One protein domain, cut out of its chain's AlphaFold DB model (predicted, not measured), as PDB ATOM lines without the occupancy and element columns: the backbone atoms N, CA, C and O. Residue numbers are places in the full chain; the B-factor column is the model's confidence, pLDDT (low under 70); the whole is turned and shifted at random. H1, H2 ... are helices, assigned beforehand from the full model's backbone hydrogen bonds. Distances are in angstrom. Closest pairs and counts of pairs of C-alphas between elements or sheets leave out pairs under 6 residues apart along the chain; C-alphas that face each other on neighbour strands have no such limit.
ATOM      1  N   GLN A  26     239.101 115.573 198.248       58.41
ATOM      2  CA  GLN A  26     238.079 116.606 198.413       58.41
ATOM      3  C   GLN A  26     238.546 117.949 197.838       58.41
ATOM      4  O   GLN A  26     237.823 118.513 197.015       58.41
ATOM      5  N   THR A  27     239.758 118.423 198.145       61.19
ATOM      6  CA  THR A  27     240.292 119.669 197.560       61.19
ATOM      7  C   THR A  27     240.475 119.579 196.046       61.19
ATOM      8  O   THR A  27     240.123 120.527 195.345       61.19
ATOM      9  N   LEU A  28     240.920 118.440 195.502       64.62
ATOM     10  CA  LEU A  28     241.004 118.235 194.049       64.62
ATOM     11  C   LEU A  28     239.621 118.322 193.391       64.62
ATOM     12  O   LEU A  28     239.469 118.947 192.344       64.62
ATOM     13  N   SER A  29     238.597 117.738 194.022       66.75
ATOM     14  CA  SER A  29     237.222 117.780 193.512       66.75
ATOM     15  C   SER A  29     236.604 119.184 193.562       66.75
ATOM     16  O   SER A  29     235.861 119.557 192.654       66.75
ATOM     17  N   VAL A  30     236.940 119.982 194.582       69.38
ATOM     18  CA  VAL A  30     236.494 121.378 194.720       69.38
ATOM     19  C   VAL A  30     237.175 122.259 193.675       69.38
ATOM     20  O   VAL A  30     236.490 122.984 192.955       69.38
ATOM     21  N   ASN A  31     238.493 122.129 193.510       72.69
ATOM     22  CA  ASN A  31     239.248 122.864 192.492       72.69
ATOM     23  C   ASN A  31     238.817 122.492 191.068       72.69
ATOM     24  O   ASN A  31     238.733 123.365 190.206       72.69
ATOM     25  N   LEU A  32     238.474 121.224 190.818       79.25
ATOM     26  CA  LEU A  32     237.964 120.780 189.521       79.25
ATOM     27  C   LEU A  32     236.575 121.359 189.224       79.25
ATOM     28  O   LEU A  32     236.339 121.834 188.115       79.25
ATOM     29  N   LYS A  33     235.668 121.374 190.211       71.75
ATOM     30  CA  LYS A  33     234.350 122.019 190.073       71.75
ATOM     31  C   LYS A  33     234.483 123.519 189.829       71.75
ATOM     32  O   LYS A  33     233.780 124.055 188.977       71.75
ATOM     33  N   LEU A  34     235.401 124.177 190.533       75.62
ATOM     34  CA  LEU A  34     235.654 125.606 190.385       75.62
ATOM     35  C   LEU A  34     236.270 125.934 189.018       75.62
ATOM     36  O   LEU A  34     235.807 126.848 188.340       75.62
ATOM     37  N   GLY A  35     237.252 125.145 188.575       76.75
ATOM     38  CA  GLY A  35     237.864 125.273 187.254       76.75
ATOM     39  C   GLY A  35     236.869 125.019 186.123       76.75
ATOM     40  O   GLY A  35     236.838 125.773 185.153       76.75
ATOM     41  N   TYR A  36     235.996 124.018 186.269       73.69
ATOM     42  CA  TYR A  36     234.936 123.739 185.299       73.69
ATOM     43  C   TYR A  36     233.902 124.867 185.254       73.69
ATOM     44  O   TYR A  36     233.542 125.334 184.177       73.69
ATOM     45  N   HIS A  37     233.472 125.365 186.415       75.88
ATOM     46  CA  HIS A  37     232.575 126.513 186.494       75.88
ATOM     47  C   HIS A  37     233.202 127.761 185.854       75.88
ATOM     48  O   HIS A  37     232.533 128.466 185.103       75.88
ATOM     49  N   TYR A  38     234.495 128.005 186.079       74.75
ATOM     50  CA  TYR A  38     235.220 129.118 185.465       74.75
ATOM     51  C   TYR A  38     235.350 128.963 183.944       74.75
ATOM     52  O   TYR A  38     235.106 129.925 183.214       74.75
ATOM     53  N   LEU A  39     235.676 127.760 183.459       75.88
ATOM     54  CA  LEU A  39     235.745 127.438 182.030       75.88
ATOM     55  C   LEU A  39     234.394 127.622 181.341       75.88
ATOM     56  O   LEU A  39     234.340 128.252 180.293       75.88
ATOM     57  N   VAL A  40     233.308 127.119 181.932       74.62
ATOM     58  CA  VAL A  40     231.952 127.252 181.378       74.62
ATOM     59  C   VAL A  40     231.480 128.707 181.426       74.62
ATOM     60  O   VAL A  40     230.937 129.214 180.445       74.62
ATOM     61  N   SER A  41     231.738 129.415 182.529       73.75
ATOM     62  CA  SER A  41     231.349 130.822 182.698       73.75
ATOM     63  C   SER A  41     232.079 131.760 181.722       73.75
ATOM     64  O   SER A  41     231.482 132.708 181.201       73.75
ATOM     65  N   ASN A  42     233.346 131.458 181.407       77.06
ATOM     66  CA  ASN A  42     234.196 132.242 180.506       77.06
ATOM     67  C   ASN A  42     234.391 131.601 179.120       77.06
ATOM     68  O   ASN A  42     235.229 132.064 178.348       77.06
ATOM     69  N   PHE A  43     233.618 130.568 178.777       81.56
ATOM     70  CA  PHE A  43     233.796 129.786 177.548       81.56
ATOM     71  C   PHE A  43     233.794 130.664 176.293       81.56
ATOM     72  O   PHE A  43     234.692 130.561 175.461       81.56
ATOM     73  N   LEU A  44     232.841 131.599 176.192       77.94
ATOM     74  CA  LEU A  44     232.786 132.521 175.056       77.94
ATOM     75  C   LEU A  44     234.012 133.430 174.972       77.94
ATOM     76  O   LEU A  44     234.495 133.684 173.877       77.94
ATOM     77  N   ILE A  45     234.538 133.895 176.107       82.12
ATOM     78  CA  ILE A  45     235.734 134.748 176.136       82.12
ATOM     79  C   ILE A  45     236.943 133.953 175.632       82.12
ATOM     80  O   ILE A  45     237.709 134.459 174.817       82.12
ATOM     81  N   LEU A  46     237.079 132.691 176.047       86.00
ATOM     82  CA  LEU A  46     238.148 131.801 175.587       86.00
ATOM     83  C   LEU A  46     238.029 131.478 174.090       86.00
ATOM     84  O   LEU A  46     239.034 131.511 173.382       86.00
ATOM     85  N   CYS A  47     236.816 131.227 173.589       83.81
ATOM     86  CA  CYS A  47     236.576 131.026 172.158       83.81
ATOM     87  C   CYS A  47     236.903 132.280 171.338       83.81
ATOM     88  O   CYS A  47     237.555 132.172 170.303       83.81
ATOM     89  N   LEU A  48     236.492 133.464 171.802       85.75
ATOM     90  CA  LEU A  48     236.807 134.732 171.139       85.75
ATOM     91  C   LEU A  48     238.316 135.007 171.134       85.75
ATOM     92  O   LEU A  48     238.849 135.439 170.115       85.75
ATOM     93  N   LEU A  49     239.012 134.704 172.233       89.69
ATOM     94  CA  LEU A  49     240.466 134.832 172.326       89.69
ATOM     95  C   LEU A  49     241.179 133.884 171.347       89.69
ATOM     96  O   LEU A  49     242.075 134.309 170.623       89.69
ATOM     97  N   ALA A  50     240.756 132.618 171.279       89.31
ATOM     98  CA  ALA A  50     241.314 131.645 170.341       89.31
ATOM     99  C   ALA A  50     241.083 132.064 168.879       89.31
ATOM    100  O   ALA A  50     242.012 132.017 168.074       89.31
ATOM    101  N   LEU A  51     239.879 132.542 168.548       88.44
ATOM    102  CA  LEU A  51     239.570 133.085 167.222       88.44
ATOM    103  C   LEU A  51     240.445 134.296 166.888       88.44
ATOM    104  O   LEU A  51     240.977 134.371 165.783       88.44
ATOM    105  N   ALA A  52     240.647 135.214 167.835       89.56
ATOM    106  CA  ALA A  52     241.507 136.377 167.636       89.56
ATOM    107  C   ALA A  52     242.966 135.982 167.348       89.56
ATOM    108  O   ALA A  52     243.594 136.570 166.467       89.56
ATOM    109  N   VAL A  53     243.494 134.963 168.039       92.44
ATOM    110  CA  VAL A  53     244.843 134.426 167.780       92.44
ATOM    111  C   VAL A  53     244.930 133.827 166.378       92.44
ATOM    112  O   VAL A  53     245.853 134.164 165.641       92.44
ATOM    113  N   VAL A  54     243.960 132.998 165.981       91.50
ATOM    114  CA  VAL A  54     243.930 132.392 164.638       91.50
ATOM    115  C   VAL A  54     243.885 133.470 163.553       91.50
ATOM    116  O   VAL A  54     244.705 133.448 162.640       91.50
ATOM    117  N   ILE A  55     242.998 134.461 163.692       87.69
ATOM    118  CA  ILE A  55     242.896 135.583 162.746       87.69
ATOM    119  C   ILE A  55     244.218 136.358 162.674       87.69
ATOM    120  O   ILE A  55     244.645 136.731 161.587       87.69
ATOM    121  N   SER A  56     244.886 136.579 163.808       86.62
ATOM    122  CA  SER A  56     246.161 137.309 163.852       86.62
ATOM    123  C   SER A  56     247.294 136.557 163.146       86.62
ATOM    124  O   SER A  56     248.108 137.174 162.459       86.62
ATOM    125  N   VAL A  57     247.349 135.230 163.292       90.44
ATOM    126  CA  VAL A  57     248.349 134.381 162.624       90.44
ATOM    127  C   VAL A  57     248.128 134.359 161.113       90.44
ATOM    128  O   VAL A  57     249.086 134.541 160.364       90.44
ATOM    129  N   GLU A  58     246.883 134.188 160.672       83.69
ATOM    130  CA  GLU A  58     246.523 134.209 159.248       83.69
ATOM    131  C   GLU A  58     246.787 135.586 158.625       83.69
ATOM    132  O   GLU A  58     247.409 135.689 157.569       83.69
ATOM    133  N   ALA A  59     246.428 136.670 159.321       82.81
ATOM    134  CA  ALA A  59     246.701 138.033 158.869       82.81
ATOM    135  C   ALA A  59     248.206 138.312 158.692       82.81
ATOM    136  O   ALA A  59     248.585 139.076 157.807       82.81
ATOM    137  N   SER A  60     249.070 137.681 159.495       83.38
ATOM    138  CA  SER A  60     250.528 137.807 159.364       83.38
ATOM    139  C   SER A  60     251.107 137.050 158.161       83.38
ATOM    140  O   SER A  60     252.237 137.342 157.769       83.38
ATOM    141  N   GLN A  61     250.390 136.068 157.612       83.19
ATOM    142  CA  GLN A  61     250.841 135.241 156.482       83.19
ATOM    143  C   GLN A  61     250.237 135.687 155.141       83.19
ATOM    144  O   GLN A  61     250.660 135.217 154.086       83.19
ATOM    145  N   MET A  62     249.266 136.601 155.176       82.19
ATOM    146  CA  MET A  62     248.448 136.987 154.032       82.19
ATOM    147  C   MET A  62     249.203 137.883 153.036       82.19
ATOM    148  O   MET A  62     249.802 138.895 153.412       82.19
ATOM    149  N   ASN A  63     249.155 137.535 151.745       81.06
ATOM    150  CA  ASN A  63     249.809 138.282 150.668       81.06
ATOM    151  C   ASN A  63     248.831 139.266 149.979       81.06
ATOM    152  O   ASN A  63     247.612 139.175 150.128       81.06
ATOM    153  N   GLN A  64     249.336 140.210 149.171       75.00
ATOM    154  CA  GLN A  64     248.495 141.219 148.491       75.00
ATOM    155  C   GLN A  64     247.443 140.611 147.546       75.00
ATOM    156  O   GLN A  64     246.345 141.150 147.406       75.00
ATOM    157  N   ASN A  65     247.752 139.473 146.922       78.56
ATOM    158  CA  ASN A  65     246.823 138.774 146.031       78.56
ATOM    159  C   ASN A  65     245.662 138.114 146.793       78.56
ATOM    160  O   ASN A  65     244.544 138.069 146.279       78.56
ATOM    161  N   ASP A  66     245.901 137.674 148.029       80.19
ATOM    162  CA  ASP A  66     244.873 137.070 148.880       80.19
ATOM    163  C   ASP A  66     243.869 138.129 149.343       80.19
ATOM    164  O   ASP A  66     242.673 137.862 149.419       80.19
ATOM    165  N   LEU A  67     244.323 139.369 149.570       77.44
ATOM    166  CA  LEU A  67     243.445 140.501 149.894       77.44
ATOM    167  C   LEU A  67     242.490 140.833 148.742       77.44
ATOM    168  O   LEU A  67     241.308 141.096 148.973       77.44
ATOM    169  N   LEU A  68     242.979 140.782 147.501       78.62
ATOM    170  CA  LEU A  68     242.153 140.993 146.310       78.62
ATOM    171  C   LEU A  68     241.125 139.870 146.124       78.62
ATOM    172  O   LEU A  68     239.972 140.151 145.793       78.62
ATOM    173  N   GLN A  69     241.505 138.614 146.375       80.50
ATOM    174  CA  GLN A  69     240.567 137.486 146.355       80.50
ATOM    175  C   GLN A  69     239.537 137.556 147.488       80.50
ATOM    176  O   GLN A  69     238.363 137.255 147.273       80.50
ATOM    177  N   LEU A  70     239.936 137.998 148.682       80.38
ATOM    178  CA  LEU A  70     239.013 138.184 149.799       80.38
ATOM    179  C   LEU A  70     237.975 139.266 149.470       80.38
ATOM    180  O   LEU A  70     236.782 139.083 149.704       80.38
ATOM    181  N   TRP A  71     238.422 140.374 148.872       77.38
ATOM    182  CA  TRP A  71     237.558 141.478 148.457       77.38
ATOM    183  C   TRP A  71     236.499 141.043 147.437       77.38
ATOM    184  O   TRP A  71     235.318 141.365 147.591       77.38
ATOM    185  N   THR A  72     236.885 140.258 146.428       79.62
ATOM    186  CA  THR A  72     235.932 139.731 145.437       79.62
ATOM    187  C   THR A  72     234.954 138.736 146.064       79.62
ATOM    188  O   THR A  72     233.759 138.774 145.755       79.62
ATOM    189  N   HIS A  73     235.408 137.907 147.009       80.56
ATOM    190  CA  HIS A  73     234.541 136.988 147.755       80.56
ATOM    191  C   HIS A  73     233.522 137.711 148.646       80.56
ATOM    192  O   HIS A  73     232.364 137.284 148.716       80.56
ATOM    193  N   VAL A  74     233.932 138.803 149.299       79.94
ATOM    194  CA  VAL A  74     233.052 139.646 150.123       79.94
ATOM    195  C   VAL A  74     231.994 140.323 149.256       79.94
ATOM    196  O   VAL A  74     230.817 140.270 149.604       79.94
ATOM    197  N   GLN A  75     232.376 140.887 148.104       80.62
ATOM    198  CA  GLN A  75     231.418 141.503 147.177       80.62
ATOM    199  C   GLN A  75     230.424 140.500 146.577       80.62
ATOM    200  O   GLN A  75     229.266 140.846 146.356       80.62
ATOM    201  N   SER A  76     230.846 139.255 146.351       81.69
ATOM    202  CA  SER A  76     229.974 138.201 145.819       81.69
ATOM    203  C   SER A  76     228.951 137.688 146.851       81.69
ATOM    204  O   SER A  76     227.834 137.324 146.495       81.69
ATOM    205  N   ASN A  77     229.289 137.710 148.149       87.88
ATOM    206  CA  ASN A  77     228.502 137.065 149.213       87.88
ATOM    207  C   ASN A  77     227.903 138.035 150.247       87.88
ATOM    208  O   ASN A  77     227.613 137.631 151.377       87.88
ATOM    209  N   VAL A  78     227.687 139.304 149.886       87.19
ATOM    210  CA  VAL A  78     227.211 140.355 150.812       87.19
ATOM    211  C   VAL A  78     225.931 139.951 151.554       87.19
ATOM    212  O   VAL A  78     225.817 140.186 152.757       87.19
ATOM    213  N   VAL A  79     224.982 139.299 150.873       88.31
ATOM    214  CA  VAL A  79     223.714 138.846 151.477       88.31
ATOM    215  C   VAL A  79     223.968 137.819 152.582       88.31
ATOM    216  O   VAL A  79     223.500 137.995 153.705       88.31
ATOM    217  N   THR A  80     224.762 136.785 152.297       87.38
ATOM    218  CA  THR A  80     225.114 135.738 153.266       87.38
ATOM    219  C   THR A  80     225.864 136.320 154.461       87.38
ATOM    220  O   THR A  80     225.530 136.008 155.601       87.38
ATOM    221  N   ILE A  81     226.830 137.214 154.222       89.25
ATOM    222  CA  ILE A  81     227.598 137.875 155.290       89.25
ATOM    223  C   ILE A  81     226.678 138.715 156.182       89.25
ATOM    224  O   ILE A  81     226.809 138.673 157.404       89.25
ATOM    225  N   THR A  82     225.719 139.429 155.589       88.81
ATOM    226  CA  THR A  82     224.746 140.253 156.322       88.81
ATOM    227  C   THR A  82     223.810 139.397 157.178       88.81
ATOM    228  O   THR A  82     223.534 139.740 158.325       88.81
ATOM    229  N   ILE A  83     223.348 138.254 156.663       91.88
ATOM    230  CA  ILE A  83     222.509 137.321 157.431       91.88
ATOM    231  C   ILE A  83     223.315 136.707 158.581       91.88
ATOM    232  O   ILE A  83     222.855 136.706 159.721       91.88
ATOM    233  N   CYS A  84     224.530 136.223 158.312       88.25
ATOM    234  CA  CYS A  84     225.391 135.632 159.336       88.25
ATOM    235  C   CYS A  84     225.736 136.636 160.441       88.25
ATOM    236  O   CYS A  84     225.664 136.290 161.619       88.25
ATOM    237  N   SER A  85     226.065 137.883 160.090       88.81
ATOM    238  CA  SER A  85     226.351 138.923 161.081       88.81
ATOM    239  C   SER A  85     225.109 139.280 161.899       88.81
ATOM    240  O   SER A  85     225.203 139.373 163.122       88.81
ATOM    241  N   ALA A  86     223.932 139.382 161.270       93.69
ATOM    242  CA  ALA A  86     222.673 139.615 161.974       93.69
ATOM    243  C   ALA A  86     222.352 138.484 162.966       93.69
ATOM    244  O   ALA A  86     221.979 138.760 164.110       93.69
ATOM    245  N   VAL A  87     222.548 137.220 162.572       93.81
ATOM    246  CA  VAL A  87     222.362 136.053 163.452       93.81
ATOM    247  C   VAL A  87     223.363 136.068 164.606       93.81
ATOM    248  O   VAL A  87     222.963 135.866 165.752       93.81
ATOM    249  N   LEU A  88     224.641 136.357 164.341       89.75
ATOM    250  CA  LEU A  88     225.678 136.433 165.375       89.75
ATOM    251  C   LEU A  88     225.400 137.550 166.389       89.75
ATOM    252  O   LEU A  88     225.461 137.304 167.593       89.75
ATOM    253  N   VAL A  89     225.055 138.755 165.927       92.50
ATOM    254  CA  VAL A  89     224.730 139.895 166.800       92.50
ATOM    255  C   VAL A  89     223.476 139.608 167.622       92.50
ATOM    256  O   VAL A  89     223.462 139.856 168.830       92.50
ATOM    257  N   SER A  90     222.443 139.035 167.002       92.00
ATOM    258  CA  SER A  90     221.213 138.648 167.701       92.00
ATOM    259  C   SER A  90     221.494 137.578 168.757       92.00
ATOM    260  O   SER A  90     221.081 137.724 169.906       92.00
ATOM    261  N   GLY A  91     222.259 136.541 168.403       90.19
ATOM    262  CA  GLY A  91     222.656 135.470 169.314       90.19
ATOM    263  C   GLY A  91     223.489 135.976 170.491       90.19
ATOM    264  O   GLY A  91     223.205 135.620 171.634       90.19
ATOM    265  N   LEU A  92     224.460 136.862 170.243       87.56
ATOM    266  CA  LEU A  92     225.266 137.482 171.298       87.56
ATOM    267  C   LEU A  92     224.412 138.360 172.220       87.56
ATOM    268  O   LEU A  92     224.570 138.304 173.438       87.56
ATOM    269  N   THR A  93     223.482 139.131 171.657       90.56
ATOM    270  CA  THR A  93     222.566 139.984 172.428       90.56
ATOM    271  C   THR A  93     221.679 139.141 173.340       90.56
ATOM    272  O   THR A  93     221.632 139.386 174.545       90.56
ATOM    273  N   VAL A  94     221.042 138.096 172.800       90.50
ATOM    274  CA  VAL A  94     220.232 137.154 173.591       90.50
ATOM    275  C   VAL A  94     221.088 136.479 174.656       90.50
ATOM    276  O   VAL A  94     220.674 136.424 175.811       90.50
ATOM    277  N   TYR A  95     222.296 136.020 174.323       86.25
ATOM    278  CA  TYR A  95     223.212 135.434 175.300       86.25
ATOM    279  C   TYR A  95     223.497 136.400 176.456       86.25
ATOM    280  O   TYR A  95     223.298 136.039 177.610       86.25
ATOM    281  N   VAL A  96     223.895 137.643 176.167       84.69
ATOM    282  CA  VAL A  96     224.205 138.648 177.198       84.69
ATOM    283  C   VAL A  96     222.977 138.986 178.049       84.69
ATOM    284  O   VAL A  96     223.108 139.100 179.265       84.69
ATOM    285  N   MET A  97     221.791 139.102 177.446       87.06
ATOM    286  CA  MET A  97     220.551 139.418 178.167       87.06
ATOM    287  C   MET A  97     220.021 138.251 179.010       87.06
ATOM    288  O   MET A  97     219.426 138.485 180.058       87.06
ATOM    289  N   THR A  98     220.224 137.009 178.565       85.69
ATOM    290  CA  THR A  98     219.783 135.792 179.273       85.69
ATOM    291  C   THR A  98     220.771 135.323 180.336       85.69
ATOM    292  O   THR A  98     220.435 134.452 181.140       85.69
TER     293      THR A  98
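AT A GLANCE: This is residues 26 to 98 of the 217 residues of the protein "FAE domain-containing protein" of Microthlaspi erraticum (UniProt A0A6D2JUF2). Four helices follow one another end to end as a flat, open hook: H1 and H2 make the long side, H3 crosses at the far end, and H4 folds back with an empty gap between it and H2. The printed part has 73 residues, in the order H1, H2, H3, H4, with no named strand; the class is all helix. It is extended, with a radius of gyration of the C-alphas of 18.6 A and spans of 58 by 31 by 11 A.

HOW THE PARTS SIT: H1, residues 26 to 41, and H2, residues 43 to 61, meet only through their link. H3, residues 64 to 76, is apart from H1 and H2. H4, residues 78 to 98, is close to but not clearly touching H3: the closest C-alphas, of Val 74 and Ile 81, are 7.7 A apart. Their lines are about perpendicular, at 83 degrees. H4 is apart from H1 and H2. In the four helices every O i to N i+4 pair is within hydrogen-bond range.

IN THESE COORDINATES: H1 begins at C-alpha 26 (238.079, 116.606, 198.413) and is 22.2 A long, H2 27.6 A, H3 19.0 A. H4, 29.8 A, ends at C-alpha 98 (219.783, 135.792, 179.273).

THE WHOLE: The C-alphas farthest apart, of Gln 26 and Thr 72, are 57.8 A apart. The printed part has no cut, and its three links are tight. Residues 26 to 30 have pLDDT under 70.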